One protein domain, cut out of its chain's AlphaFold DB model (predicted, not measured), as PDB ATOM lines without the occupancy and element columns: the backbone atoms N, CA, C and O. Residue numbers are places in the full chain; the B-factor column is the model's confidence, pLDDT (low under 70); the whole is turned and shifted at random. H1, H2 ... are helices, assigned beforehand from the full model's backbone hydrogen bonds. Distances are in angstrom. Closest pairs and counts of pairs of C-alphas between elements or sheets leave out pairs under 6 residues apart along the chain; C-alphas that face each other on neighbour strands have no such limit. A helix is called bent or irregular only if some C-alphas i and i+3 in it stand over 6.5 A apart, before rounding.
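AT A GLANCE: This is residues 78 to 113, 134 to 273 and 321 to 339 of the 791 residues of an uncharacterized protein of Acetoanaerobium sticklandii (strain ATCC 12662 / DSM 519 / JCM 1433 / CCUG 9281 / NCIMB 10654 / HF) (UniProt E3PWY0). What shape is this? It is a long rod built along one helix, H5, with the hairpin of H2 and H3 packed on it toward one end and bent H1 and H7 toward the other. Residues 198 to 213 and 266 to 271 stick out at opposite ends. What makes it up? The printed part is all helix: 195 residues with seven named helices, H1 to H7 in chain order; it is extended, with a radius of gyration of the C-alphas of 26.9 A and spans of 92 by 35 by 23 A.

HOW THE PARTS SIT: What meets the hub? H5, residues 220 to 261, touches H2, residues 134 to 162, closest at C-alphas Thr 157 and Asp 238, 6.1 A. H2 and H3, residues 172 to 196, form a hairpin at a shallow tilt of 10 degrees, closest at C-alphas Tyr 140 and Lys 193, 6.3 A. What of H1, residues 81 to 109? Assigned as one helix by its hydrogen bonds, it is bent, C-alphas 88 and 91 being 6.7 A apart, into H1a, residues 81 to 88, and H1b, residues 91 to 109. H1b touches H5, closest at C-alphas Pro 91 and Phe 251, 5.6 A; H1b, H2, H3 and H5 form an up-and-down bundle, each running against the one before. What else? H7, residues 322 to 337, touches H5, closest at C-alphas Lys 325 and Phe 261, 6.4 A; H4, residues 202 to 208, and H6, residues 268 to 273, touch no helix. Every O i to N i+4 pair is within hydrogen-bond range but in H3, 20 of 21, and H4, 2 of 3.

IN THESE COORDINATES: Where is H5? It runs 61.0 A from C-alpha 220 at (177.916, 204.044, 133.684) to C-alpha 261 at (196.048, 149.614, 154.429). How long are others? H2 spans 42.4 A and H3 37.0 A.

THE WHOLE: Where are the cuts? C-alphas 113 and 134 are 41.4 A apart, and 273 and 321 16.5 A. What is uncertain? Residues 196 to 218 and 259 to 273 are among those under pLDDT 70; the H4 to H5 link is long.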
ATOM      1  N   SER A  78     182.122 146.061 166.265       47.94
ATOM      2  CA  SER A  78     183.486 145.540 166.345       47.94
ATOM      3  C   SER A  78     184.509 146.675 166.426       47.94
ATOM      4  O   SER A  78     184.581 147.566 165.583       47.94
ATOM      5  N   ASN A  79     185.326 146.622 167.478       49.69
ATOM      6  CA  ASN A  79     186.364 147.600 167.817       49.69
ATOM      7  C   ASN A  79     187.340 147.969 166.705       49.69
ATOM      8  O   ASN A  79     187.974 149.018 166.759       49.69
ATOM      9  N   LYS A  80     187.515 147.072 165.737       52.28
ATOM     10  CA  LYS A  80     188.524 147.187 164.685       52.28
ATOM     11  C   LYS A  80     188.000 147.914 163.450       52.28
ATOM     12  O   LYS A  80     188.784 148.256 162.570       52.28
ATOM     13  N   ASP A  81     186.699 148.192 163.406       62.59
ATOM     14  CA  ASP A  81     186.066 148.734 162.211       62.59
ATOM     15  C   ASP A  81     185.967 150.260 162.224       62.59
ATOM     16  O   ASP A  81     185.932 150.832 161.150       62.59
ATOM     17  N   LEU A  82     186.010 150.962 163.366       71.56
ATOM     18  CA  LEU A  82     185.857 152.429 163.354       71.56
ATOM     19  C   LEU A  82     186.983 153.120 162.569       71.56
ATOM     20  O   LEU A  82     186.717 153.878 161.642       71.56
ATOM     21  N   LEU A  83     188.241 152.842 162.915       72.38
ATOM     22  CA  LEU A  83     189.409 153.423 162.243       72.38
ATOM     23  C   LEU A  83     189.475 153.004 160.768       72.38
ATOM     24  O   LEU A  83     189.697 153.830 159.882       72.38
ATOM     25  N   ARG A  84     189.227 151.721 160.495       69.81
ATOM     26  CA  ARG A  84     189.177 151.179 159.136       69.81
ATOM     27  C   ARG A  84     188.079 151.833 158.301       69.81
ATOM     28  O   ARG A  84     188.315 152.199 157.157       69.81
ATOM     29  N   GLU A  85     186.897 152.003 158.870       75.38
ATOM     30  CA  GLU A  85     185.761 152.594 158.181       75.38
ATOM     31  C   GLU A  85     185.984 154.093 157.966       75.38
ATOM     32  O   GLU A  85     185.661 154.589 156.894       75.38
ATOM     33  N   ILE A  86     186.643 154.806 158.896       78.81
ATOM     34  CA  ILE A  86     187.132 156.172 158.641       78.81
ATOM     35  C   ILE A  86     188.031 156.178 157.397       78.81
ATOM     36  O   ILE A  86     187.802 156.988 156.502       78.81
ATOM     37  N   LEU A  87     189.017 155.275 157.304       75.94
ATOM     38  CA  LEU A  87     189.923 155.202 156.147       75.94
ATOM     39  C   LEU A  87     189.200 154.896 154.834       75.94
ATOM     40  O   LEU A  87     189.502 155.519 153.820       75.94
ATOM     41  N   ILE A  88     188.255 153.956 154.842       76.75
ATOM     42  CA  ILE A  88     187.489 153.564 153.650       76.75
ATOM     43  C   ILE A  88     186.563 154.701 153.203       76.75
ATOM     44  O   ILE A  88     186.457 154.998 152.010       76.75
ATOM     45  N   GLN A  89     185.896 155.354 154.153       80.81
ATOM     46  CA  GLN A  89     184.878 156.363 153.873       80.81
ATOM     47  C   GLN A  89     185.469 157.753 153.608       80.81
ATOM     48  O   GLN A  89     184.823 158.571 152.954       80.81
ATOM     49  N   LEU A  90     186.690 158.044 154.065       84.19
ATOM     50  CA  LEU A  90     187.344 159.343 153.882       84.19
ATOM     51  C   LEU A  90     187.525 159.721 152.394       84.19
ATOM     52  O   LEU A  90     187.035 160.788 152.013       84.19
ATOM     53  N   PRO A  91     188.106 158.878 151.511       83.19
ATOM     54  CA  PRO A  91     188.160 159.168 150.076       83.19
ATOM     55  C   PRO A  91     186.775 159.360 149.445       83.19
ATOM     56  O   PRO A  91     186.593 160.238 148.603       83.19
ATOM     57  N   ILE A  92     185.782 158.570 149.869       84.50
ATOM     58  CA  ILE A  92     184.400 158.652 149.369       84.50
ATOM     59  C   ILE A  92     183.770 159.997 149.762       84.50
ATOM     60  O   ILE A  92     183.158 160.670 148.927       84.50
ATOM     61  N   GLY A  93     183.952 160.414 151.017       84.94
ATOM     62  CA  GLY A  93     183.476 161.691 151.539       84.94
ATOM     63  C   GLY A  93     184.117 162.881 150.826       84.94
ATOM     64  O   GLY A  93     183.402 163.801 150.426       84.94
ATOM     65  N   ILE A  94     185.439 162.841 150.607       86.50
ATOM     66  CA  ILE A  94     186.166 163.880 149.861       86.50
ATOM     67  C   ILE A  94     185.629 163.973 148.431       86.50
ATOM     68  O   ILE A  94     185.235 165.052 147.996       86.50
ATOM     69  N   LYS A  95     185.522 162.839 147.726       85.06
ATOM     70  CA  LYS A  95     184.997 162.793 146.354       85.06
ATOM     71  C   LYS A  95     183.581 163.368 146.256       85.06
ATOM     72  O   LYS A  95     183.299 164.153 145.359       85.06
ATOM     73  N   THR A  96     182.709 163.022 147.201       85.75
ATOM     74  CA  THR A  96     181.329 163.535 147.246       85.75
ATOM     75  C   THR A  96     181.298 165.061 147.364       85.75
ATOM     76  O   THR A  96     180.483 165.724 146.718       85.75
ATOM     77  N   GLU A  97     182.187 165.637 148.174       86.12
ATOM     78  CA  GLU A  97     182.293 167.089 148.321       86.12
ATOM     79  C   GLU A  97     182.894 167.752 147.070       86.12
ATOM     80  O   GLU A  97     182.429 168.814 146.654       86.12
ATOM     81  N   MET A  98     183.853 167.106 146.401       86.19
ATOM     82  CA  MET A  98     184.371 167.567 145.106       86.19
ATOM     83  C   MET A  98     183.273 167.586 144.028       86.19
ATOM     84  O   MET A  98     183.122 168.582 143.319       86.19
ATOM     85  N   ASP A  99     182.439 166.544 143.950       84.69
ATOM     86  CA  ASP A  99     181.293 166.487 143.029       84.69
ATOM     87  C   ASP A  99     180.270 167.604 143.317       84.69
ATOM     88  O   ASP A  99     179.675 168.177 142.398       84.69
ATOM     89  N   ARG A 100     180.075 167.975 144.590       84.94
ATOM     90  CA  ARG A 100     179.246 169.130 144.968       84.94
ATOM     91  C   ARG A 100     179.843 170.443 144.467       84.94
ATOM     92  O   ARG A 100     179.134 171.211 143.818       84.94
ATOM     93  N   ILE A 101     181.126 170.695 144.736       85.31
ATOM     94  CA  ILE A 101     181.818 171.914 144.284       85.31
ATOM     95  C   ILE A 101     181.763 172.022 142.758       85.31
ATOM     96  O   ILE A 101     181.524 173.108 142.231       85.31
ATOM     97  N   LYS A 102     181.912 170.899 142.044       85.06
ATOM     98  CA  LYS A 102     181.749 170.837 140.588       85.06
ATOM     99  C   LYS A 102     180.368 171.341 140.158       85.06
ATOM    100  O   LYS A 102     180.285 172.253 139.337       85.06
ATOM    101  N   ASN A 103     179.299 170.817 140.758       83.06
ATOM    102  CA  ASN A 103     177.930 171.274 140.489       83.06
ATOM    103  C   ASN A 103     177.730 172.766 140.830       83.06
ATOM    104  O   ASN A 103     177.025 173.474 140.113       83.06
ATOM    105  N   ASP A 104     178.343 173.265 141.907       81.75
ATOM    106  CA  ASP A 104     178.271 174.681 142.287       81.75
ATOM    107  C   ASP A 104     178.978 175.584 141.263       81.75
ATOM    108  O   ASP A 104     178.433 176.625 140.886       81.75
ATOM    109  N   ILE A 105     180.150 175.175 140.764       82.56
ATOM    110  CA  ILE A 105     180.869 175.852 139.673       82.56
ATOM    111  C   ILE A 105     180.003 175.882 138.407       82.56
ATOM    112  O   ILE A 105     179.810 176.950 137.819       82.56
ATOM    113  N   GLU A 106     179.421 174.742 138.022       82.19
ATOM    114  CA  GLU A 106     178.521 174.637 136.869       82.19
ATOM    115  C   GLU A 106     177.314 175.573 137.002       82.19
ATOM    116  O   GLU A 106     177.027 176.332 136.081       82.19
ATOM    117  N   ASN A 107     176.657 175.606 138.166       78.56
ATOM    118  CA  ASN A 107     175.497 176.468 138.414       78.56
ATOM    119  C   ASN A 107     175.843 177.971 138.442       78.56
ATOM    120  O   ASN A 107     175.001 178.796 138.085       78.56
ATOM    121  N   ILE A 108     177.054 178.357 138.870       78.44
ATOM    122  CA  ILE A 108     177.509 179.761 138.827       78.44
ATOM    123  C   ILE A 108     177.678 180.232 137.379       78.44
ATOM    124  O   ILE A 108     177.385 181.391 137.060       78.44
ATOM    125  N   ILE A 109     178.164 179.344 136.512       76.25
ATOM    126  CA  ILE A 109     178.464 179.655 135.115       76.25
ATOM    127  C   ILE A 109     177.208 179.532 134.236       76.25
ATOM    128  O   ILE A 109     176.954 180.407 133.407       76.25
ATOM    129  N   LEU A 110     176.402 178.493 134.465       73.12
ATOM    130  CA  LEU A 110     175.160 178.158 133.768       73.12
ATOM    131  C   LEU A 110     174.033 177.897 134.788       73.12
ATOM    132  O   LEU A 110     173.713 176.747 135.092       73.12
ATOM    133  N   PRO A 111     173.396 178.943 135.338       62.69
ATOM    134  CA  PRO A 111     172.284 178.752 136.262       62.69
ATOM    135  C   PRO A 111     171.127 178.013 135.569       62.69
ATOM    136  O   PRO A 111     170.570 178.505 134.587       62.69
ATOM    137  N   LYS A 112     170.734 176.844 136.103       48.72
ATOM    138  CA  LYS A 112     169.638 175.995 135.576       48.72
ATOM    139  C   LYS A 112     168.288 176.722 135.474       48.72
ATOM    140  O   LYS A 112     167.419 176.306 134.714       48.72
ATOM    141  N   SER A 113     168.114 177.832 136.189       41.09
ATOM    142  CA  SER A 113     167.009 178.771 136.017       41.09
ATOM    143  C   SER A 113     167.408 179.907 135.067       41.09
ATOM    144  O   SER A 113     167.804 180.996 135.495       41.09
ATOM    145  N   ASN A 134     187.973 214.372 131.543       60.34
ATOM    146  CA  ASN A 134     188.880 213.732 132.490       60.34
ATOM    147  C   ASN A 134     188.171 212.720 133.409       60.34
ATOM    148  O   ASN A 134     188.802 211.739 133.804       60.34
ATOM    149  N   ASN A 135     186.889 212.918 133.735       69.19
ATOM    150  CA  ASN A 135     186.121 211.994 134.577       69.19
ATOM    151  C   ASN A 135     185.739 210.722 133.806       69.19
ATOM    152  O   ASN A 135     185.991 209.616 134.276       69.19
ATOM    153  N   TYR A 136     185.273 210.868 132.560       71.81
ATOM    154  CA  TYR A 136     184.985 209.738 131.667       71.81
ATOM    155  C   TYR A 136     186.209 208.850 131.428       71.81
ATOM    156  O   TYR A 136     186.122 207.622 131.499       71.81
ATOM    157  N   LEU A 137     187.373 209.468 131.195       75.38
ATOM    158  CA  LEU A 137     188.620 208.734 131.004       75.38
ATOM    159  C   LEU A 137     189.042 207.988 132.279       75.38
ATOM    160  O   LEU A 137     189.479 206.840 132.190       75.38
ATOM    161  N   ARG A 138     188.873 208.596 133.464       77.44
ATOM    162  CA  ARG A 138     189.113 207.929 134.756       77.44
ATOM    163  C   ARG A 138     188.188 206.729 134.958       77.44
ATOM    164  O   ARG A 138     188.681 205.656 135.302       77.44
ATOM    165  N   ASN A 139     186.894 206.881 134.679       80.44
ATOM    166  CA  ASN A 139     185.906 205.804 134.790       80.44
ATOM    167  C   ASN A 139     186.243 204.640 133.847       80.44
ATOM    168  O   ASN A 139     186.260 203.483 134.265       80.44
ATOM    169  N   TYR A 140     186.612 204.935 132.597       82.81
ATOM    170  CA  TYR A 140     187.082 203.920 131.652       82.81
ATOM    171  C   TYR A 140     188.334 203.182 132.150       82.81
ATOM    172  O   TYR A 140     188.381 201.951 132.078       82.81
ATOM    173  N   ILE A 141     189.345 203.906 132.649       82.62
ATOM    174  CA  ILE A 141     190.584 203.301 133.167       82.62
ATOM    175  C   ILE A 141     190.261 202.370 134.341       82.62
ATOM    176  O   ILE A 141     190.735 201.232 134.367       82.62
ATOM    177  N   PHE A 142     189.414 202.815 135.271       85.75
ATOM    178  CA  PHE A 142     188.969 202.011 136.405       85.75
ATOM    179  C   PHE A 142     188.253 200.729 135.950       85.75
ATOM    180  O   PHE A 142     188.681 199.628 136.308       85.75
ATOM    181  N   MET A 143     187.239 200.840 135.088       85.88
ATOM    182  CA  MET A 143     186.497 199.688 134.558       85.88
ATOM    183  C   MET A 143     187.394 198.719 133.769       85.88
ATOM    184  O   MET A 143     187.296 197.503 133.934       85.88
ATOM    185  N   SER A 144     188.320 199.249 132.963       84.75
ATOM    186  CA  SER A 144     189.283 198.453 132.187       84.75
ATOM    187  C   SER A 144     190.285 197.715 133.078       84.75
ATOM    188  O   SER A 144     190.670 196.582 132.790       84.75
ATOM    189  N   SER A 145     190.703 198.327 134.190       87.00
ATOM    190  CA  SER A 145     191.566 197.656 135.165       87.00
ATOM    191  C   SER A 145     190.842 196.487 135.844       87.00
ATOM    192  O   SER A 145     191.395 195.390 135.937       87.00
ATOM    193  N   LYS A 146     189.567 196.675 136.214       87.81
ATOM    194  CA  LYS A 146     188.734 195.618 136.796       87.81
ATOM    195  C   LYS A 146     188.507 194.458 135.834       87.81
ATOM    196  O   LYS A 146     188.721 193.313 136.223       87.81
ATOM    197  N   ILE A 147     188.134 194.731 134.579       88.50
ATOM    198  CA  ILE A 147     187.902 193.666 133.589       88.50
ATOM    199  C   ILE A 147     189.187 192.882 133.275       88.50
ATOM    200  O   ILE A 147     189.139 191.671 133.070       88.50
ATOM    201  N   SER A 148     190.350 193.542 133.310       87.69
ATOM    202  CA  SER A 148     191.652 192.883 133.150       87.69
ATOM    203  C   SER A 148     191.954 191.921 134.305       87.69
ATOM    204  O   SER A 148     192.347 190.778 134.068       87.69
ATOM    205  N   ASN A 149     191.712 192.338 135.552       87.81
ATOM    206  CA  ASN A 149     191.886 191.473 136.725       87.81
ATOM    207  C   ASN A 149     190.923 190.275 136.703       87.81
ATOM    208  O   ASN A 149     191.350 189.144 136.919       87.81
ATOM    209  N   ILE A 150     189.658 190.515 136.347       87.38
ATOM    210  CA  ILE A 150     188.634 189.489 136.090       87.38
ATOM    211  C   ILE A 150     189.150 188.445 135.092       87.38
ATOM    212  O   ILE A 150     189.106 187.249 135.378       87.38
ATOM    213  N   LYS A 151     189.690 188.874 133.942       87.06
ATOM    214  CA  LYS A 151     190.234 187.957 132.927       87.06
ATOM    215  C   LYS A 151     191.406 187.129 133.445       87.06
ATOM    216  O   LYS A 151     191.457 185.933 133.176       87.06
ATOM    217  N   LYS A 152     192.326 187.739 134.196       87.94
ATOM    218  CA  LYS A 152     193.470 187.024 134.788       87.94
ATOM    219  C   LYS A 152     193.016 185.931 135.756       87.94
ATOM    220  O   LYS A 152     193.488 184.805 135.647       87.94
ATOM    221  N   LEU A 153     192.084 186.251 136.657       84.50
ATOM    222  CA  LEU A 153     191.524 185.286 137.609       84.50
ATOM    223  C   LEU A 153     190.772 184.157 136.891       84.50
ATOM    224  O   LEU A 153     190.968 182.989 137.218       84.50
ATOM    225  N   TYR A 154     189.983 184.486 135.864       86.88
ATOM    226  CA  TYR A 154     189.305 183.491 135.028       86.88
ATOM    227  C   TYR A 154     190.289 182.519 134.361       86.88
ATOM    228  O   TYR A 154     190.078 181.311 134.426       86.88
ATOM    229  N   ILE A 155     191.366 183.025 133.743       85.50
ATOM    230  CA  ILE A 155     192.373 182.182 133.076       85.50
ATOM    231  C   ILE A 155     193.039 181.258 134.093       85.50
ATOM    232  O   ILE A 155     193.047 180.049 133.882       85.50
ATOM    233  N   ARG A 156     193.500 181.810 135.225       84.44
ATOM    234  CA  ARG A 156     194.108 181.030 136.313       84.44
ATOM    235  C   ARG A 156     193.184 179.907 136.789       84.44
ATOM    236  O   ARG A 156     193.626 178.773 136.908       84.44
ATOM    237  N   THR A 157     191.905 180.221 137.007       81.19
ATOM    238  CA  THR A 157     190.887 179.256 137.451       81.19
ATOM    239  C   THR A 157     190.652 178.160 136.409       81.19
ATOM    240  O   THR A 157     190.551 176.983 136.741       81.19
ATOM    241  N   LYS A 158     190.564 178.530 135.126       83.00
ATOM    242  CA  LYS A 158     190.356 177.577 134.029       83.00
ATOM    243  C   LYS A 158     191.540 176.622 133.875       83.00
ATOM    244  O   LYS A 158     191.332 175.440 133.621       83.00
ATOM    245  N   GLU A 159     192.760 177.139 133.989       82.81
ATOM    246  CA  GLU A 159     193.981 176.341 133.880       82.81
ATOM    247  C   GLU A 159     194.107 175.363 135.049       82.81
ATOM    248  O   GLU A 159     194.260 174.169 134.813       82.81
ATOM    249  N   SER A 160     193.922 175.816 136.291       79.69
ATOM    250  CA  SER A 160     194.038 174.938 137.462       79.69
ATOM    251  C   SER A 160     192.984 173.831 137.512       79.69
ATOM    252  O   SER A 160     193.281 172.721 137.946       79.69
ATOM    253  N   LEU A 161     191.758 174.097 137.044       75.69
ATOM    254  CA  LEU A 161     190.707 173.074 136.973       75.69
ATOM    255  C   LEU A 161     190.953 172.043 135.859       75.69
ATOM    256  O   LEU A 161     190.406 170.945 135.924       75.69
ATOM    257  N   ARG A 162     191.775 172.369 134.852       73.38
ATOM    258  CA  ARG A 162     192.152 171.437 133.776       73.38
ATOM    259  C   ARG A 162     193.120 170.355 134.258       73.38
ATOM    260  O   ARG A 162     193.105 169.257 133.711       73.38
ATOM    261  N   ASP A 163     193.928 170.662 135.270       69.44
ATOM    262  CA  ASP A 163     194.946 169.759 135.825       69.44
ATOM    263  C   ASP A 163     194.376 168.771 136.869       69.44
ATOM    264  O   ASP A 163     195.112 167.993 137.486       69.44
ATOM    265  N   LEU A 164     193.053 168.781 137.079       71.94
ATOM    266  CA  LEU A 164     192.357 167.847 137.963       71.94
ATOM    267  C   LEU A 164     192.173 166.457 137.312       71.94
ATOM    268  O   LEU A 164     192.181 166.329 136.088       71.94
ATOM    269  N   PRO A 165     192.004 165.383 138.110       65.88
ATOM    270  CA  PRO A 165     191.858 164.022 137.587       65.88
ATOM    271  C   PRO A 165     190.596 163.836 136.721       65.88
ATOM    272  O   PRO A 165     189.592 164.512 136.933       65.88
ATOM    273  N   GLU A 166     190.592 162.835 135.827       59.91
ATOM    274  CA  GLU A 166     189.519 162.595 134.833       59.91
ATOM    275  C   GLU A 166     188.089 162.510 135.404       59.91
ATOM    276  O   GLU A 166     187.127 162.843 134.714       59.91
ATOM    277  N   HIS A 167     187.917 162.100 136.666       62.81
ATOM    278  CA  HIS A 167     186.597 162.022 137.300       62.81
ATOM    279  C   HIS A 167     185.986 163.401 137.631       62.81
ATOM    280  O   HIS A 167     184.785 163.481 137.876       62.81
ATOM    281  N   ILE A 168     186.769 164.485 137.568       59.12
ATOM    282  CA  ILE A 168     186.346 165.881 137.790       59.12
ATOM    283  C   ILE A 168     186.539 166.677 136.495       59.12
ATOM    284  O   ILE A 168     187.108 167.763 136.473       59.12
ATOM    285  N   ASN A 169     186.093 166.121 135.370       67.62
ATOM    286  CA  ASN A 169     186.180 166.823 134.095       67.62
ATOM    287  C   ASN A 169     184.983 167.767 133.905       67.62
ATOM    288  O   ASN A 169     183.831 167.373 134.126       67.62
ATOM    289  N   PHE A 170     185.255 168.999 133.485       69.44
ATOM    290  CA  PHE A 170     184.243 169.983 133.108       69.44
ATOM    291  C   PHE A 170     184.076 169.978 131.589       69.44
ATOM    292  O   PHE A 170     185.057 169.926 130.847       69.44
ATOM    293  N   GLU A 171     182.843 170.084 131.101       66.94
ATOM    294  CA  GLU A 171     182.617 170.297 129.672       66.94
ATOM    295  C   GLU A 171     183.236 171.637 129.239       66.94
ATOM    296  O   GLU A 171     182.994 172.681 129.852       66.94
ATOM    297  N   ASN A 172     184.033 171.626 128.164       64.62
ATOM    298  CA  ASN A 172     184.732 172.821 127.662       64.62
ATOM    299  C   ASN A 172     183.782 174.003 127.386       64.62
ATOM    300  O   ASN A 172     184.179 175.167 127.503       64.62
ATOM    301  N   ASP A 173     182.526 173.711 127.053       67.44
ATOM    302  CA  ASP A 173     181.505 174.700 126.718       67.44
ATOM    303  C   ASP A 173     181.075 175.560 127.914       67.44
ATOM    304  O   ASP A 173     180.722 176.730 127.730       67.44
ATOM    305  N   ILE A 174     181.207 175.046 129.144       70.19
ATOM    306  CA  ILE A 174     180.888 175.783 130.374       70.19
ATOM    307  C   ILE A 174     181.787 177.023 130.475       70.19
ATOM    308  O   ILE A 174     181.308 178.156 130.548       70.19
ATOM    309  N   PHE A 175     183.107 176.845 130.388       74.62
ATOM    310  CA  PHE A 175     184.052 177.959 130.505       74.62
ATOM    311  C   PHE A 175     183.961 178.945 129.336       74.62
ATOM    312  O   PHE A 175     184.216 180.136 129.536       74.62
ATOM    313  N   ASN A 176     183.570 178.488 128.143       80.38
ATOM    314  CA  ASN A 176     183.360 179.359 126.984       80.38
ATOM    315  C   ASN A 176     182.191 180.335 127.207       80.38
ATOM    316  O   ASN A 176     182.260 181.483 126.765       80.38
ATOM    317  N   HIS A 177     181.147 179.930 127.939       81.25
ATOM    318  CA  HIS A 177     180.015 180.804 128.249       81.25
ATOM    319  C   HIS A 177     180.430 182.017 129.098       81.25
ATOM    320  O   HIS A 177     180.121 183.158 128.746       81.25
ATOM    321  N   LEU A 178     181.180 181.792 130.184       81.94
ATOM    322  CA  LEU A 178     181.654 182.880 131.045       81.94
ATOM    323  C   LEU A 178     182.649 183.795 130.313       81.94
ATOM    324  O   LEU A 178     182.579 185.014 130.466       81.94
ATOM    325  N   LEU A 179     183.522 183.234 129.470       85.56
ATOM    326  CA  LEU A 179     184.433 184.023 128.634       85.56
ATOM    327  C   LEU A 179     183.665 184.955 127.690       85.56
ATOM    328  O   LEU A 179     183.965 186.143 127.622       85.56
ATOM    329  N   ASN A 180     182.608 184.446 127.052       85.00
ATOM    330  CA  ASN A 180     181.735 185.247 126.197       85.00
ATOM    331  C   ASN A 180     181.026 186.376 126.968       85.00
ATOM    332  O   ASN A 180     180.844 187.464 126.419       85.00
ATOM    333  N   GLU A 181     180.611 186.153 128.224       84.44
ATOM    334  CA  GLU A 181     180.063 187.220 129.081       84.44
ATOM    335  C   GLU A 181     181.106 188.316 129.356       84.44
ATOM    336  O   GLU A 181     180.799 189.505 129.225       84.44
ATOM    337  N   ILE A 182     182.340 187.922 129.690       86.69
ATOM    338  CA  ILE A 182     183.448 188.846 129.964       86.69
ATOM    339  C   ILE A 182     183.811 189.649 128.704       86.69
ATOM    340  O   ILE A 182     183.949 190.870 128.776       86.69
ATOM    341  N   ASP A 183     183.914 188.995 127.545       88.25
ATOM    342  CA  ASP A 183     184.259 189.639 126.273       88.25
ATOM    343  C   ASP A 183     183.175 190.623 125.811       88.25
ATOM    344  O   ASP A 183     183.481 191.729 125.358       88.25
ATOM    345  N   LYS A 184     181.890 190.276 125.987       86.00
ATOM    346  CA  LYS A 184     180.773 191.207 125.738       86.00
ATOM    347  C   LYS A 184     180.866 192.445 126.626       86.00
ATOM    348  O   LYS A 184     180.644 193.556 126.147       86.00
ATOM    349  N   LEU A 185     181.183 192.268 127.909       84.31
ATOM    350  CA  LEU A 185     181.339 193.388 128.834       84.31
ATOM    351  C   LEU A 185     182.545 194.265 128.471       84.31
ATOM    352  O   LEU A 185     182.420 195.487 128.487       84.31
ATOM    353  N   GLU A 186     183.678 193.671 128.084       87.38
ATOM    354  CA  GLU A 186     184.840 194.429 127.604       87.38
ATOM    355  C   GLU A 186     184.493 195.267 126.366       87.38
ATOM    356  O   GLU A 186     184.872 196.436 126.286       87.38
ATOM    357  N   ASN A 187     183.730 194.704 125.425       84.19
ATOM    358  CA  ASN A 187     183.271 195.441 124.248       84.19
ATOM    359  C   ASN A 187     182.373 196.625 124.630       84.19
ATOM    360  O   ASN A 187     182.582 197.720 124.119       84.19
ATOM    361  N   HIS A 188     181.457 196.464 125.589       82.62
ATOM    362  CA  HIS A 188     180.652 197.593 126.068       82.62
ATOM    363  C   HIS A 188     181.489 198.684 126.765       82.62
ATOM    364  O   HIS A 188     181.187 199.869 126.631       82.62
ATOM    365  N   ILE A 189     182.555 198.316 127.488       83.00
ATOM    366  CA  ILE A 189     183.487 199.286 128.095       83.00
ATOM    367  C   ILE A 189     184.265 200.045 127.004       83.00
ATOM    368  O   ILE A 189     184.506 201.249 127.138       83.00
ATOM    369  N   LYS A 190     184.639 199.370 125.906       83.69
ATOM    370  CA  LYS A 190     185.248 200.015 124.727       83.69
ATOM    371  C   LYS A 190     184.268 200.973 124.050       83.69
ATOM    372  O   LYS A 190     184.646 202.110 123.787       83.69
ATOM    373  N   ASP A 191     183.016 200.561 123.862       79.50
ATOM    374  CA  ASP A 191     181.963 201.415 123.300       79.50
ATOM    375  C   ASP A 191     181.745 202.680 124.156       79.50
ATOM    376  O   ASP A 191     181.636 203.779 123.613       79.50
ATOM    377  N   TYR A 192     181.773 202.559 125.491       78.44
ATOM    378  CA  TYR A 192     181.699 203.700 126.417       78.44
ATOM    379  C   TYR A 192     182.850 204.695 126.212       78.44
ATOM    380  O   TYR A 192     182.627 205.905 126.125       78.44
ATOM    381  N   LYS A 193     184.086 204.196 126.075       81.31
ATOM    382  CA  LYS A 193     185.255 205.032 125.764       81.31
ATOM    383  C   LYS A 193     185.098 205.734 124.419       81.31
ATOM    384  O   LYS A 193     185.351 206.930 124.312       81.31
ATOM    385  N   ASP A 194     184.695 204.990 123.397       75.25
ATOM    386  CA  ASP A 194     184.558 205.512 122.042       75.25
ATOM    387  C   ASP A 194     183.440 206.550 121.937       75.25
ATOM    388  O   ASP A 194     183.526 207.445 121.098       75.25
ATOM    389  N   TYR A 195     182.422 206.462 122.791       70.75
ATOM    390  CA  TYR A 195     181.332 207.427 122.851       70.75
ATOM    391  C   TYR A 195     181.697 208.691 123.645       70.75
ATOM    392  O   TYR A 195     181.499 209.801 123.156       70.75
ATOM    393  N   HIS A 196     182.262 208.543 124.848       68.25
ATOM    394  CA  HIS A 196     182.478 209.664 125.775       68.25
ATOM    395  C   HIS A 196     183.875 210.304 125.695       68.25
ATOM    396  O   HIS A 196     184.050 211.453 126.103       68.25
ATOM    397  N   CYS A 197     184.890 209.591 125.191       62.75
ATOM    398  CA  CYS A 197     186.283 210.061 125.165       62.75
ATOM    399  C   CYS A 197     186.787 210.467 123.768       62.75
ATOM    400  O   CYS A 197     187.945 210.880 123.644       62.75
ATOM    401  N   LYS A 198     185.970 210.371 122.709       62.53
ATOM    402  CA  LYS A 198     186.344 210.901 121.387       62.53
ATOM    403  C   LYS A 198     186.311 212.431 121.383       62.53
ATOM    404  O   LYS A 198     185.371 213.055 121.866       62.53
ATOM    405  N   LYS A 199     187.325 213.050 120.768       52.78
ATOM    406  CA  LYS A 199     187.222 214.439 120.297       52.78
ATOM    407  C   LYS A 199     186.333 214.435 119.057       52.78
ATOM    408  O   LYS A 199     186.712 213.810 118.070       52.78
ATOM    409  N   GLU A 200     185.190 215.118 119.106       52.66
ATOM    410  CA  GLU A 200     184.309 215.265 117.941       52.66
ATOM    411  C   GLU A 200     185.096 215.756 116.721       52.66
ATOM    412  O   GLU A 200     185.732 216.816 116.748       52.66
ATOM    413  N   THR A 201     185.009 215.018 115.619       53.69
ATOM    414  CA  THR A 201     185.415 215.537 114.314       53.69
ATOM    415  C   THR A 201     184.312 216.428 113.731       53.69
ATOM    416  O   THR A 201     183.126 216.269 114.021       53.69
ATOM    417  N   ILE A 202     184.673 217.372 112.851       50.00
ATOM    418  CA  ILE A 202     183.721 218.301 112.200       50.00
ATOM    419  C   ILE A 202     182.581 217.549 111.476       50.00
ATOM    420  O   ILE A 202     181.454 218.038 111.425       50.00
ATOM    421  N   LYS A 203     182.844 216.335 110.971       51.38
ATOM    422  CA  LYS A 203     181.847 215.453 110.339       51.38
ATOM    423  C   LYS A 203     180.793 214.926 111.324       51.38
ATOM    424  O   LYS A 203     179.622 214.851 110.965       51.38
ATOM    425  N   GLU A 204     181.180 214.595 112.554       54.69
ATOM    426  CA  GLU A 204     180.280 214.042 113.579       54.69
ATOM    427  C   GLU A 204     179.326 215.107 114.138       54.69
ATOM    428  O   GLU A 204     178.141 214.828 114.323       54.69
ATOM    429  N   ARG A 205     179.778 216.366 114.257       52.38
ATOM    430  CA  ARG A 205     178.904 217.515 114.586       52.38
ATOM    431  C   ARG A 205     177.764 217.714 113.590       52.38
ATOM    432  O   ARG A 205     176.681 218.161 113.962       52.38
ATOM    433  N   ILE A 206     178.008 217.406 112.316       51.16
ATOM    434  CA  ILE A 206     177.008 217.529 111.250       51.16
ATOM    435  C   ILE A 206     176.008 216.366 111.321       51.16
ATOM    436  O   ILE A 206     174.812 216.597 111.183       51.16
ATOM    437  N   ILE A 207     176.464 215.143 111.610       52.38
ATOM    438  CA  ILE A 207     175.602 213.953 111.741       52.38
ATOM    439  C   ILE A 207     174.698 214.046 112.984       52.38
ATOM    440  O   ILE A 207     173.505 213.761 112.887       52.38
ATOM    441  N   ASN A 208     175.218 214.540 114.115       50.44
ATOM    442  CA  ASN A 208     174.429 214.762 115.336       50.44
ATOM    443  C   ASN A 208     173.337 215.838 115.149       50.44
ATOM    444  O   ASN A 208     172.254 215.716 115.717       50.44
ATOM    445  N   LYS A 209     173.560 216.843 114.285       50.16
ATOM    446  CA  LYS A 209     172.534 217.827 113.877       50.16
ATOM    447  C   LYS A 209     171.398 217.238 113.026       50.16
ATOM    448  O   LYS A 209     170.346 217.860 112.937       50.16
ATOM    449  N   ILE A 210     171.597 216.073 112.402       43.78
ATOM    450  CA  ILE A 210     170.623 215.413 111.508       43.78
ATOM    451  C   ILE A 210     169.751 214.390 112.280       43.78
ATOM    452  O   ILE A 210     168.860 213.765 111.714       43.78
ATOM    453  N   GLY A 211     169.942 214.244 113.597       41.81
ATOM    454  CA  GLY A 211     169.051 213.447 114.453       41.81
ATOM    455  C   GLY A 211     169.232 211.929 114.344       41.81
ATOM    456  O   GLY A 211     168.395 211.174 114.841       41.81
ATOM    457  N   ILE A 212     170.322 211.454 113.733       44.25
ATOM    458  CA  ILE A 212     170.671 210.030 113.735       44.25
ATOM    459  C   ILE A 212     171.244 209.697 115.116       44.25
ATOM    460  O   ILE A 212     172.408 209.976 115.395       44.25
ATOM    461  N   LYS A 213     170.413 209.125 115.999       41.41
ATOM    462  CA  LYS A 213     170.852 208.679 117.330       41.41
ATOM    463  C   LYS A 213     171.933 207.588 117.188       41.41
ATOM    464  O   LYS A 213     171.673 206.575 116.535       41.41
ATOM    465  N   PRO A 214     173.126 207.753 117.784       47.06
ATOM    466  CA  PRO A 214     174.157 206.715 117.802       47.06
ATOM    467  C   PRO A 214     173.705 205.473 118.598       47.06
ATOM    468  O   PRO A 214     172.753 205.534 119.378       47.06
ATOM    469  N   LYS A 215     174.380 204.331 118.371       49.78
ATOM    470  CA  LYS A 215     174.186 203.055 119.099       49.78
ATOM    471  C   LYS A 215     173.982 203.321 120.598       49.78
ATOM    472  O   LYS A 215     174.774 204.050 121.184       49.78
ATOM    473  N   LYS A 216     172.955 202.708 121.209       53.53
ATOM    474  CA  LYS A 216     172.697 202.763 122.662       53.53
ATOM    475  C   LYS A 216     173.974 202.392 123.435       53.53
ATOM    476  O   LYS A 216     174.304 201.213 123.524       53.53
ATOM    477  N   CYS A 217     174.678 203.390 123.964       55.69
ATOM    478  CA  CYS A 217     175.736 203.203 124.952       55.69
ATOM    479  C   CYS A 217     175.067 202.876 126.293       55.69
ATOM    480  O   CYS A 217     174.065 203.500 126.643       55.69
ATOM    481  N   LEU A 218     175.576 201.875 127.010       63.22
ATOM    482  CA  LEU A 218     175.082 201.551 128.348       63.22
ATOM    483  C   LEU A 218     175.495 202.653 129.325       63.22
ATOM    484  O   LEU A 218     176.621 203.148 129.271       63.22
ATOM    485  N   GLU A 219     174.596 203.007 130.239       70.88
ATOM    486  CA  GLU A 219     174.905 203.973 131.290       70.88
ATOM    487  C   GLU A 219     176.011 203.453 132.218       70.88
ATOM    488  O   GLU A 219     176.118 202.250 132.478       70.88
ATOM    489  N   LEU A 220     176.810 204.372 132.776       72.31
ATOM    490  CA  LEU A 220     177.916 204.044 133.684       72.31
ATOM    491  C   LEU A 220     177.457 203.161 134.853       72.31
ATOM    492  O   LEU A 220     178.068 202.128 135.113       72.31
ATOM    493  N   LYS A 221     176.339 203.514 135.501       72.81
ATOM    494  CA  LYS A 221     175.769 202.739 136.618       72.81
ATOM    495  C   LYS A 221     175.437 201.302 136.215       72.81
ATOM    496  O   LYS A 221     175.596 200.375 137.010       72.81
ATOM    497  N   GLU A 222     174.979 201.096 134.982       74.50
ATOM    498  CA  GLU A 222     174.664 199.764 134.476       74.50
ATOM    499  C   GLU A 222     175.936 198.958 134.177       74.50
ATOM    500  O   GLU A 222     176.011 197.777 134.527       74.50
ATOM    501  N   LEU A 223     176.961 199.591 133.596       78.75
ATOM    502  CA  LEU A 223     178.271 198.970 133.376       78.75
ATOM    503  C   LEU A 223     178.943 198.581 134.696       78.75
ATOM    504  O   LEU A 223     179.379 197.438 134.838       78.75
ATOM    505  N   GLU A 224     178.959 199.478 135.680       78.12
ATOM    506  CA  GLU A 224     179.487 199.212 137.021       78.12
ATOM    507  C   GLU A 224     178.761 198.044 137.691       78.12
ATOM    508  O   GLU A 224     179.400 197.144 138.242       78.12
ATOM    509  N   LYS A 225     177.427 197.994 137.582       80.06
ATOM    510  CA  LYS A 225     176.621 196.882 138.098       80.06
ATOM    511  C   LYS A 225     176.966 195.556 137.415       80.06
ATOM    512  O   LYS A 225     177.059 194.531 138.092       80.06
ATOM    513  N   ARG A 226     177.173 195.553 136.092       81.94
ATOM    514  CA  ARG A 226     177.566 194.351 135.331       81.94
ATOM    515  C   ARG A 226     178.984 193.888 135.675       81.94
ATOM    516  O   ARG A 226     179.174 192.690 135.882       81.94
ATOM    517  N   ILE A 227     179.941 194.814 135.801       82.88
ATOM    518  CA  ILE A 227     181.308 194.528 136.272       82.88
ATOM    519  C   ILE A 227     181.249 193.897 137.657       82.88
ATOM    520  O   ILE A 227     181.797 192.817 137.848       82.88
ATOM    521  N   LEU A 228     180.526 194.516 138.594       82.94
ATOM    522  CA  LEU A 228     180.395 194.013 139.957       82.94
ATOM    523  C   LEU A 228     179.774 192.610 139.997       82.94
ATOM    524  O   LEU A 228     180.167 191.783 140.816       82.94
ATOM    525  N   ASN A 229     178.805 192.323 139.125       82.06
ATOM    526  CA  ASN A 229     178.182 191.004 139.055       82.06
ATOM    527  C   ASN A 229     179.168 189.927 138.570       82.06
ATOM    528  O   ASN A 229     179.282 188.872 139.192       82.06
ATOM    529  N   ILE A 230     179.917 190.201 137.497       84.88
ATOM    530  CA  ILE A 230     180.930 189.269 136.977       84.88
ATOM    531  C   ILE A 230     182.097 189.114 137.963       84.88
ATOM    532  O   ILE A 230     182.542 187.996 138.202       84.88
ATOM    533  N   GLU A 231     182.550 190.201 138.587       83.06
ATOM    534  CA  GLU A 231     183.582 190.184 139.633       83.06
ATOM    535  C   GLU A 231     183.170 189.274 140.798       83.06
ATOM    536  O   GLU A 231     183.935 188.405 141.208       83.06
ATOM    537  N   LYS A 232     181.919 189.383 141.272       83.50
ATOM    538  CA  LYS A 232     181.367 188.485 142.298       83.50
ATOM    539  C   LYS A 232     181.344 187.022 141.853       83.50
ATOM    540  O   LYS A 232     181.688 186.156 142.656       83.50
ATOM    541  N   LYS A 233     180.950 186.736 140.602       86.19
ATOM    542  CA  LYS A 233     180.971 185.368 140.053       86.19
ATOM    543  C   LYS A 233     182.393 184.797 140.057       86.19
ATOM    544  O   LYS A 233     182.589 183.696 140.556       86.19
ATOM    545  N   ILE A 234     183.375 185.544 139.548       85.38
ATOM    546  CA  ILE A 234     184.767 185.081 139.437       85.38
ATOM    547  C   ILE A 234     185.422 184.916 140.802       85.38
ATOM    548  O   ILE A 234     186.040 183.889 141.034       85.38
ATOM    549  N   ASN A 235     185.234 185.860 141.726       83.19
ATOM    550  CA  ASN A 235     185.770 185.718 143.081       83.19
ATOM    551  C   ASN A 235     185.197 184.475 143.778       83.19
ATOM    552  O   ASN A 235     185.909 183.779 144.493       83.19
ATOM    553  N   LYS A 236     183.915 184.159 143.546       84.25
ATOM    554  CA  LYS A 236     183.312 182.925 144.061       84.25
ATOM    555  C   LYS A 236     183.914 181.677 143.402       84.25
ATOM    556  O   LYS A 236     184.130 180.689 144.095       84.25
ATOM    557  N   LEU A 237     184.184 181.716 142.095       84.69
ATOM    558  CA  LEU A 237     184.841 180.619 141.375       84.69
ATOM    559  C   LEU A 237     186.275 180.381 141.859       84.69
ATOM    560  O   LEU A 237     186.648 179.230 142.036       84.69
ATOM    561  N   ASP A 238     187.040 181.443 142.115       84.19
ATOM    562  CA  ASP A 238     188.423 181.362 142.600       84.19
ATOM    563  C   ASP A 238     188.488 180.644 143.959       84.19
ATOM    564  O   ASP A 238     189.212 179.665 144.117       84.19
ATOM    565  N   VAL A 239     187.604 181.015 144.895       84.44
ATOM    566  CA  VAL A 239     187.475 180.342 146.202       84.44
ATOM    567  C   VAL A 239     187.083 178.865 146.057       84.44
ATOM    568  O   VAL A 239     187.605 178.005 146.765       84.44
ATOM    569  N   LEU A 240     186.145 178.542 145.160       85.00
ATOM    570  CA  LEU A 240     185.734 177.151 144.921       85.00
ATOM    571  C   LEU A 240     186.855 176.324 144.281       85.00
ATOM    572  O   LEU A 240     186.994 175.143 144.591       85.00
ATOM    573  N   ASN A 241     187.659 176.943 143.423       85.31
ATOM    574  CA  ASN A 241     188.813 176.326 142.787       85.31
ATOM    575  C   ASN A 241     189.935 176.028 143.790       85.31
ATOM    576  O   ASN A 241     190.431 174.907 143.807       85.31
ATOM    577  N   GLU A 242     190.276 176.969 144.676       85.31
ATOM    578  CA  GLU A 242     191.240 176.717 145.761       85.31
ATOM    579  C   GLU A 242     190.793 175.545 146.647       85.31
ATOM    580  O   GLU A 242     191.564 174.614 146.883       85.31
ATOM    581  N   ASN A 243     189.516 175.515 147.044       86.38
ATOM    582  CA  ASN A 243     188.957 174.395 147.809       86.38
ATOM    583  C   ASN A 243     189.040 173.056 147.050       86.38
ATOM    584  O   ASN A 243     189.287 172.019 147.662       86.38
ATOM    585  N   MET A 244     188.829 173.062 145.730       86.56
ATOM    586  CA  MET A 244     188.917 171.857 144.898       86.56
ATOM    587  C   MET A 244     190.349 171.311 144.830       86.56
ATOM    588  O   MET A 244     190.546 170.097 144.903       86.56
ATOM    589  N   LEU A 245     191.342 172.195 144.699       85.31
ATOM    590  CA  LEU A 245     192.757 171.817 144.651       85.31
ATOM    591  C   LEU A 245     193.210 171.197 145.976       85.31
ATOM    592  O   LEU A 245     193.774 170.104 145.961       85.31
ATOM    593  N   GLU A 246     192.887 171.837 147.103       85.38
ATOM    594  CA  GLU A 246     193.180 171.298 148.437       85.38
ATOM    595  C   GLU A 246     192.549 169.909 148.632       85.38
ATOM    596  O   GLU A 246     193.231 168.955 149.008       85.38
ATOM    597  N   LEU A 247     191.254 169.748 148.316       87.06
ATOM    598  CA  LEU A 247     190.581 168.449 148.434       87.06
ATOM    599  C   LEU A 247     191.224 167.373 147.554       87.06
ATOM    600  O   LEU A 247     191.278 166.215 147.961       87.06
ATOM    601  N   ASN A 248     191.723 167.728 146.371       86.56
ATOM    602  CA  ASN A 248     192.373 166.781 145.468       86.56
ATOM    603  C   ASN A 248     193.709 166.267 146.028       86.56
ATOM    604  O   ASN A 248     194.025 165.086 145.878       86.56
ATOM    605  N   GLU A 249     194.495 167.127 146.681       85.06
ATOM    606  CA  GLU A 249     195.726 166.712 147.366       85.06
ATOM    607  C   GLU A 249     195.414 165.718 148.487       85.06
ATOM    608  O   GLU A 249     195.984 164.624 148.539       85.06
ATOM    609  N   PHE A 250     194.424 166.042 149.319       82.88
ATOM    610  CA  PHE A 250     193.967 165.164 150.390       82.88
ATOM    611  C   PHE A 250     193.348 163.860 149.883       82.88
ATOM    612  O   PHE A 250     193.562 162.807 150.484       82.88
ATOM    613  N   PHE A 251     192.626 163.897 148.760       85.94
ATOM    614  CA  PHE A 251     192.076 162.706 148.119       85.94
ATOM    615  C   PHE A 251     193.184 161.739 147.697       85.94
ATOM    616  O   PHE A 251     193.087 160.542 147.967       85.94
ATOM    617  N   LYS A 252     194.260 162.249 147.080       82.38
ATOM    618  CA  LYS A 252     195.421 161.434 146.691       82.38
ATOM    619  C   LYS A 252     196.081 160.793 147.909       82.38
ATOM    620  O   LYS A 252     196.258 159.578 147.921       82.38
ATOM    621  N   LEU A 253     196.345 161.581 148.955       80.56
ATOM    622  CA  LEU A 253     196.918 161.080 150.210       80.56
ATOM    623  C   LEU A 253     196.045 159.989 150.842       80.56
ATOM    624  O   LEU A 253     196.555 158.936 151.218       80.56
ATOM    625  N   ALA A 254     194.732 160.209 150.925       79.94
ATOM    626  CA  ALA A 254     193.802 159.239 151.495       79.94
ATOM    627  C   ALA A 254     193.730 157.947 150.661       79.94
ATOM    628  O   ALA A 254     193.732 156.856 151.225       79.94
ATOM    629  N   MET A 255     193.727 158.050 149.327       79.31
ATOM    630  CA  MET A 255     193.745 156.887 148.431       79.31
ATOM    631  C   MET A 255     195.049 156.092 148.527       79.31
ATOM    632  O   MET A 255     195.017 154.863 148.472       79.31
ATOM    633  N   ASP A 256     196.191 156.760 148.672       75.31
ATOM    634  CA  ASP A 256     197.477 156.079 148.822       75.31
ATOM    635  C   ASP A 256     197.593 155.388 150.187       75.31
ATOM    636  O   ASP A 256     198.052 154.247 150.252       75.31
ATOM    637  N   GLN A 257     197.082 156.008 151.257       70.56
ATOM    638  CA  GLN A 257     196.968 155.357 152.567       70.56
ATOM    639  C   GLN A 257     195.999 154.168 152.545       70.56
ATOM    640  O   GLN A 257     196.313 153.124 153.111       70.56
ATOM    641  N   LEU A 258     194.860 154.274 151.853       70.50
ATOM    642  CA  LEU A 258     193.914 153.163 151.705       70.50
ATOM    643  C   LEU A 258     194.552 151.971 150.976       70.50
ATOM    644  O   LEU A 258     194.441 150.838 151.433       70.50
ATOM    645  N   LYS A 259     195.295 152.220 149.889       69.19
ATOM    646  CA  LYS A 259     196.052 151.160 149.202       69.19
ATOM    647  C   LYS A 259     197.068 150.504 150.133       69.19
ATOM    648  O   LYS A 259     197.191 149.287 150.116       69.19
ATOM    649  N   GLN A 260     197.788 151.289 150.939       63.53
ATOM    650  CA  GLN A 260     198.739 150.757 151.921       63.53
ATOM    651  C   GLN A 260     198.052 149.942 153.023       63.53
ATOM    652  O   GLN A 260     198.613 148.947 153.475       63.53
ATOM    653  N   PHE A 261     196.839 150.325 153.424       60.38
ATOM    654  CA  PHE A 261     196.048 149.614 154.429       60.38
ATOM    655  C   PHE A 261     195.671 148.184 153.996       60.38
ATOM    656  O   PHE A 261     195.624 147.277 154.837       60.38
ATOM    657  N   ASP A 262     195.448 147.985 152.693       53.34
ATOM    658  CA  ASP A 262     195.073 146.703 152.083       53.34
ATOM    659  C   ASP A 262     196.280 145.825 151.673       53.34
ATOM    660  O   ASP A 262     196.091 144.690 151.230       53.34
ATOM    661  N   LEU A 263     197.525 146.304 151.823       52.53
ATOM    662  CA  LEU A 263     198.738 145.541 151.491       52.53
ATOM    663  C   LEU A 263     199.217 144.668 152.669       52.53
ATOM    664  O   LEU A 263     199.411 145.145 153.786       52.53
ATOM    665  N   GLU A 264     199.496 143.387 152.408       46.88
ATOM    666  CA  GLU A 264     200.303 142.539 153.298       46.88
ATOM    667  C   GLU A 264     201.796 142.873 153.112       46.88
ATOM    668  O   GLU A 264     202.324 142.780 152.002       46.88
ATOM    669  N   ILE A 265     202.497 143.269 154.182       48.38
ATOM    670  CA  ILE A 265     203.916 143.654 154.109       48.38
ATOM    671  C   ILE A 265     204.796 142.401 154.191       48.38
ATOM    672  O   ILE A 265     204.967 141.785 155.239       48.38
ATOM    673  N   THR A 266     205.431 142.044 153.080       41.09
ATOM    674  CA  THR A 266     206.329 140.881 152.997       41.09
ATOM    675  C   THR A 266     207.741 141.137 153.539       41.09
ATOM    676  O   THR A 266     208.514 140.193 153.672       41.09
ATOM    677  N   ASN A 267     208.097 142.389 153.871       45.09
ATOM    678  CA  ASN A 267     209.400 142.740 154.448       45.09
ATOM    679  C   ASN A 267     209.318 143.959 155.394       45.09
ATOM    680  O   ASN A 267     209.371 145.118 154.974       45.09
ATOM    681  N   ILE A 268     209.198 143.679 156.693       45.28
ATOM    682  CA  ILE A 268     209.008 144.666 157.773       45.28
ATOM    683  C   ILE A 268     210.175 145.670 157.854       45.28
ATOM    684  O   ILE A 268     209.963 146.854 158.121       45.28
ATOM    685  N   THR A 269     211.404 145.226 157.588       44.12
ATOM    686  CA  THR A 269     212.629 146.023 157.774       44.12
ATOM    687  C   THR A 269     212.771 147.130 156.727       44.12
ATOM    688  O   THR A 269     213.179 148.242 157.053       44.12
ATOM    689  N   TYR A 270     212.394 146.853 155.475       46.66
ATOM    690  CA  TYR A 270     212.381 147.860 154.407       46.66
ATOM    691  C   TYR A 270     211.312 148.934 154.672       46.66
ATOM    692  O   TYR A 270     211.588 150.129 154.589       46.66
ATOM    693  N   TYR A 271     210.119 148.504 155.089       45.53
ATOM    694  CA  TYR A 271     208.983 149.384 155.351       45.53
ATOM    695  C   TYR A 271     209.206 150.354 156.524       45.53
ATOM    696  O   TYR A 271     208.855 151.534 156.440       45.53
ATOM    697  N   ILE A 272     209.821 149.893 157.620       46.03
ATOM    698  CA  ILE A 272     210.157 150.764 158.760       46.03
ATOM    699  C   ILE A 272     211.165 151.838 158.334       46.03
ATOM    700  O   ILE A 272     210.980 153.004 158.676       46.03
ATOM    701  N   ASN A 273     212.185 151.483 157.551       46.03
ATOM    702  CA  ASN A 273     213.205 152.435 157.102       46.03
ATOM    703  C   ASN A 273     212.638 153.507 156.156       46.03
ATOM    704  O   ASN A 273     212.986 154.676 156.301       46.03
ATOM    705  N   THR A 321     200.641 144.477 161.638       55.78
ATOM    706  CA  THR A 321     199.962 144.537 162.933       55.78
ATOM    707  C   THR A 321     199.007 145.726 162.924       55.78
ATOM    708  O   THR A 321     199.403 146.811 162.495       55.78
ATOM    709  N   GLU A 322     197.784 145.549 163.423       57.94
ATOM    710  CA  GLU A 322     196.752 146.599 163.520       57.94
ATOM    711  C   GLU A 322     197.284 147.925 164.108       57.94
ATOM    712  O   GLU A 322     196.894 149.002 163.672       57.94
ATOM    713  N   GLU A 323     198.269 147.871 165.009       61.81
ATOM    714  CA  GLU A 323     198.922 149.058 165.582       61.81
ATOM    715  C   GLU A 323     199.662 149.942 164.559       61.81
ATOM    716  O   GLU A 323     199.747 151.160 164.724       61.81
ATOM    717  N   ILE A 324     200.241 149.354 163.506       65.00
ATOM    718  CA  ILE A 324     200.932 150.107 162.445       65.00
ATOM    719  C   ILE A 324     199.896 150.826 161.578       65.00
ATOM    720  O   ILE A 324     200.086 151.996 161.242       65.00
ATOM    721  N   LYS A 325     198.776 150.152 161.295       64.81
ATOM    722  CA  LYS A 325     197.652 150.703 160.531       64.81
ATOM    723  C   LYS A 325     196.980 151.863 161.269       64.81
ATOM    724  O   LYS A 325     196.748 152.917 160.682       64.81
ATOM    725  N   GLU A 326     196.751 151.706 162.574       69.38
ATOM    726  CA  GLU A 326     196.265 152.776 163.453       69.38
ATOM    727  C   GLU A 326     197.192 153.999 163.388       69.38
ATOM    728  O   GLU A 326     196.736 155.116 163.149       69.38
ATOM    729  N   LYS A 327     198.513 153.806 163.501       70.50
ATOM    730  CA  LYS A 327     199.486 154.909 163.413       70.50
ATOM    731  C   LYS A 327     199.462 155.636 162.067       70.50
ATOM    732  O   LYS A 327     199.644 156.853 162.047       70.50
ATOM    733  N   GLN A 328     199.264 154.925 160.959       69.12
ATOM    734  CA  GLN A 328     199.163 155.536 159.629       69.12
ATOM    735  C   GLN A 328     197.934 156.433 159.505       69.12
ATOM    736  O   GLN A 328     198.064 157.588 159.095       69.12
ATOM    737  N   LEU A 329     196.767 155.944 159.934       73.69
ATOM    738  CA  LEU A 329     195.554 156.758 159.968       73.69
ATOM    739  C   LEU A 329     195.737 157.986 160.860       73.69
ATOM    740  O   LEU A 329     195.400 159.092 160.455       73.69
ATOM    741  N   MET A 330     196.319 157.817 162.046       75.38
ATOM    742  CA  MET A 330     196.557 158.935 162.959       75.38
ATOM    743  C   MET A 330     197.477 159.996 162.343       75.38
ATOM    744  O   MET A 330     197.224 161.188 162.488       75.38
ATOM    745  N   ARG A 331     198.508 159.598 161.583       74.06
ATOM    746  CA  ARG A 331     199.350 160.544 160.824       74.06
ATOM    747  C   ARG A 331     198.559 161.278 159.738       74.06
ATOM    748  O   ARG A 331     198.728 162.487 159.599       74.06
ATOM    749  N   LEU A 332     197.701 160.570 159.000       76.81
ATOM    750  CA  LEU A 332     196.844 161.165 157.971       76.81
ATOM    751  C   LEU A 332     195.873 162.186 158.577       76.81
ATOM    752  O   LEU A 332     195.813 163.320 158.113       76.81
ATOM    753  N   LEU A 333     195.160 161.804 159.642       78.69
ATOM    754  CA  LEU A 333     194.232 162.691 160.346       78.69
ATOM    755  C   LEU A 333     194.962 163.894 160.938       78.69
ATOM    756  O   LEU A 333     194.478 165.009 160.812       78.69
ATOM    757  N   LYS A 334     196.158 163.705 161.503       77.81
ATOM    758  CA  LYS A 334     196.975 164.815 162.004       77.81
ATOM    759  C   LYS A 334     197.377 165.785 160.889       77.81
ATOM    760  O   LYS A 334     197.198 166.986 161.049       77.81
ATOM    761  N   SER A 335     197.832 165.279 159.741       75.31
ATOM    762  CA  SER A 335     198.141 166.117 158.572       75.31
ATOM    763  C   SER A 335     196.916 166.876 158.057       75.31
ATOM    764  O   SER A 335     197.041 168.019 157.625       75.31
ATOM    765  N   MET A 336     195.735 166.258 158.100       74.69
ATOM    766  CA  MET A 336     194.481 166.920 157.743       74.69
ATOM    767  C   MET A 336     194.054 167.951 158.791       74.69
ATOM    768  O   MET A 336     193.507 168.985 158.417       74.69
ATOM    769  N   SER A 337     194.328 167.700 160.076       77.56
ATOM    770  CA  SER A 337     193.930 168.569 161.191       77.56
ATOM    771  C   SER A 337     194.564 169.961 161.144       77.56
ATOM    772  O   SER A 337     193.986 170.911 161.663       77.56
ATOM    773  N   ASP A 338     195.703 170.103 160.456       75.81
ATOM    774  CA  ASP A 338     196.365 171.395 160.237       75.81
ATOM    775  C   ASP A 338     195.589 172.304 159.262       75.81
ATOM    776  O   ASP A 338     195.789 173.517 159.248       75.81
ATOM    777  N   THR A 339     194.716 171.731 158.423       74.25
ATOM    778  CA  THR A 339     193.953 172.457 157.382       74.25
ATOM    779  C   THR A 339     192.436 172.392 157.597       74.25
ATOM    780  O   THR A 339     191.707 173.318 157.237       74.25
TER     781      THR A 339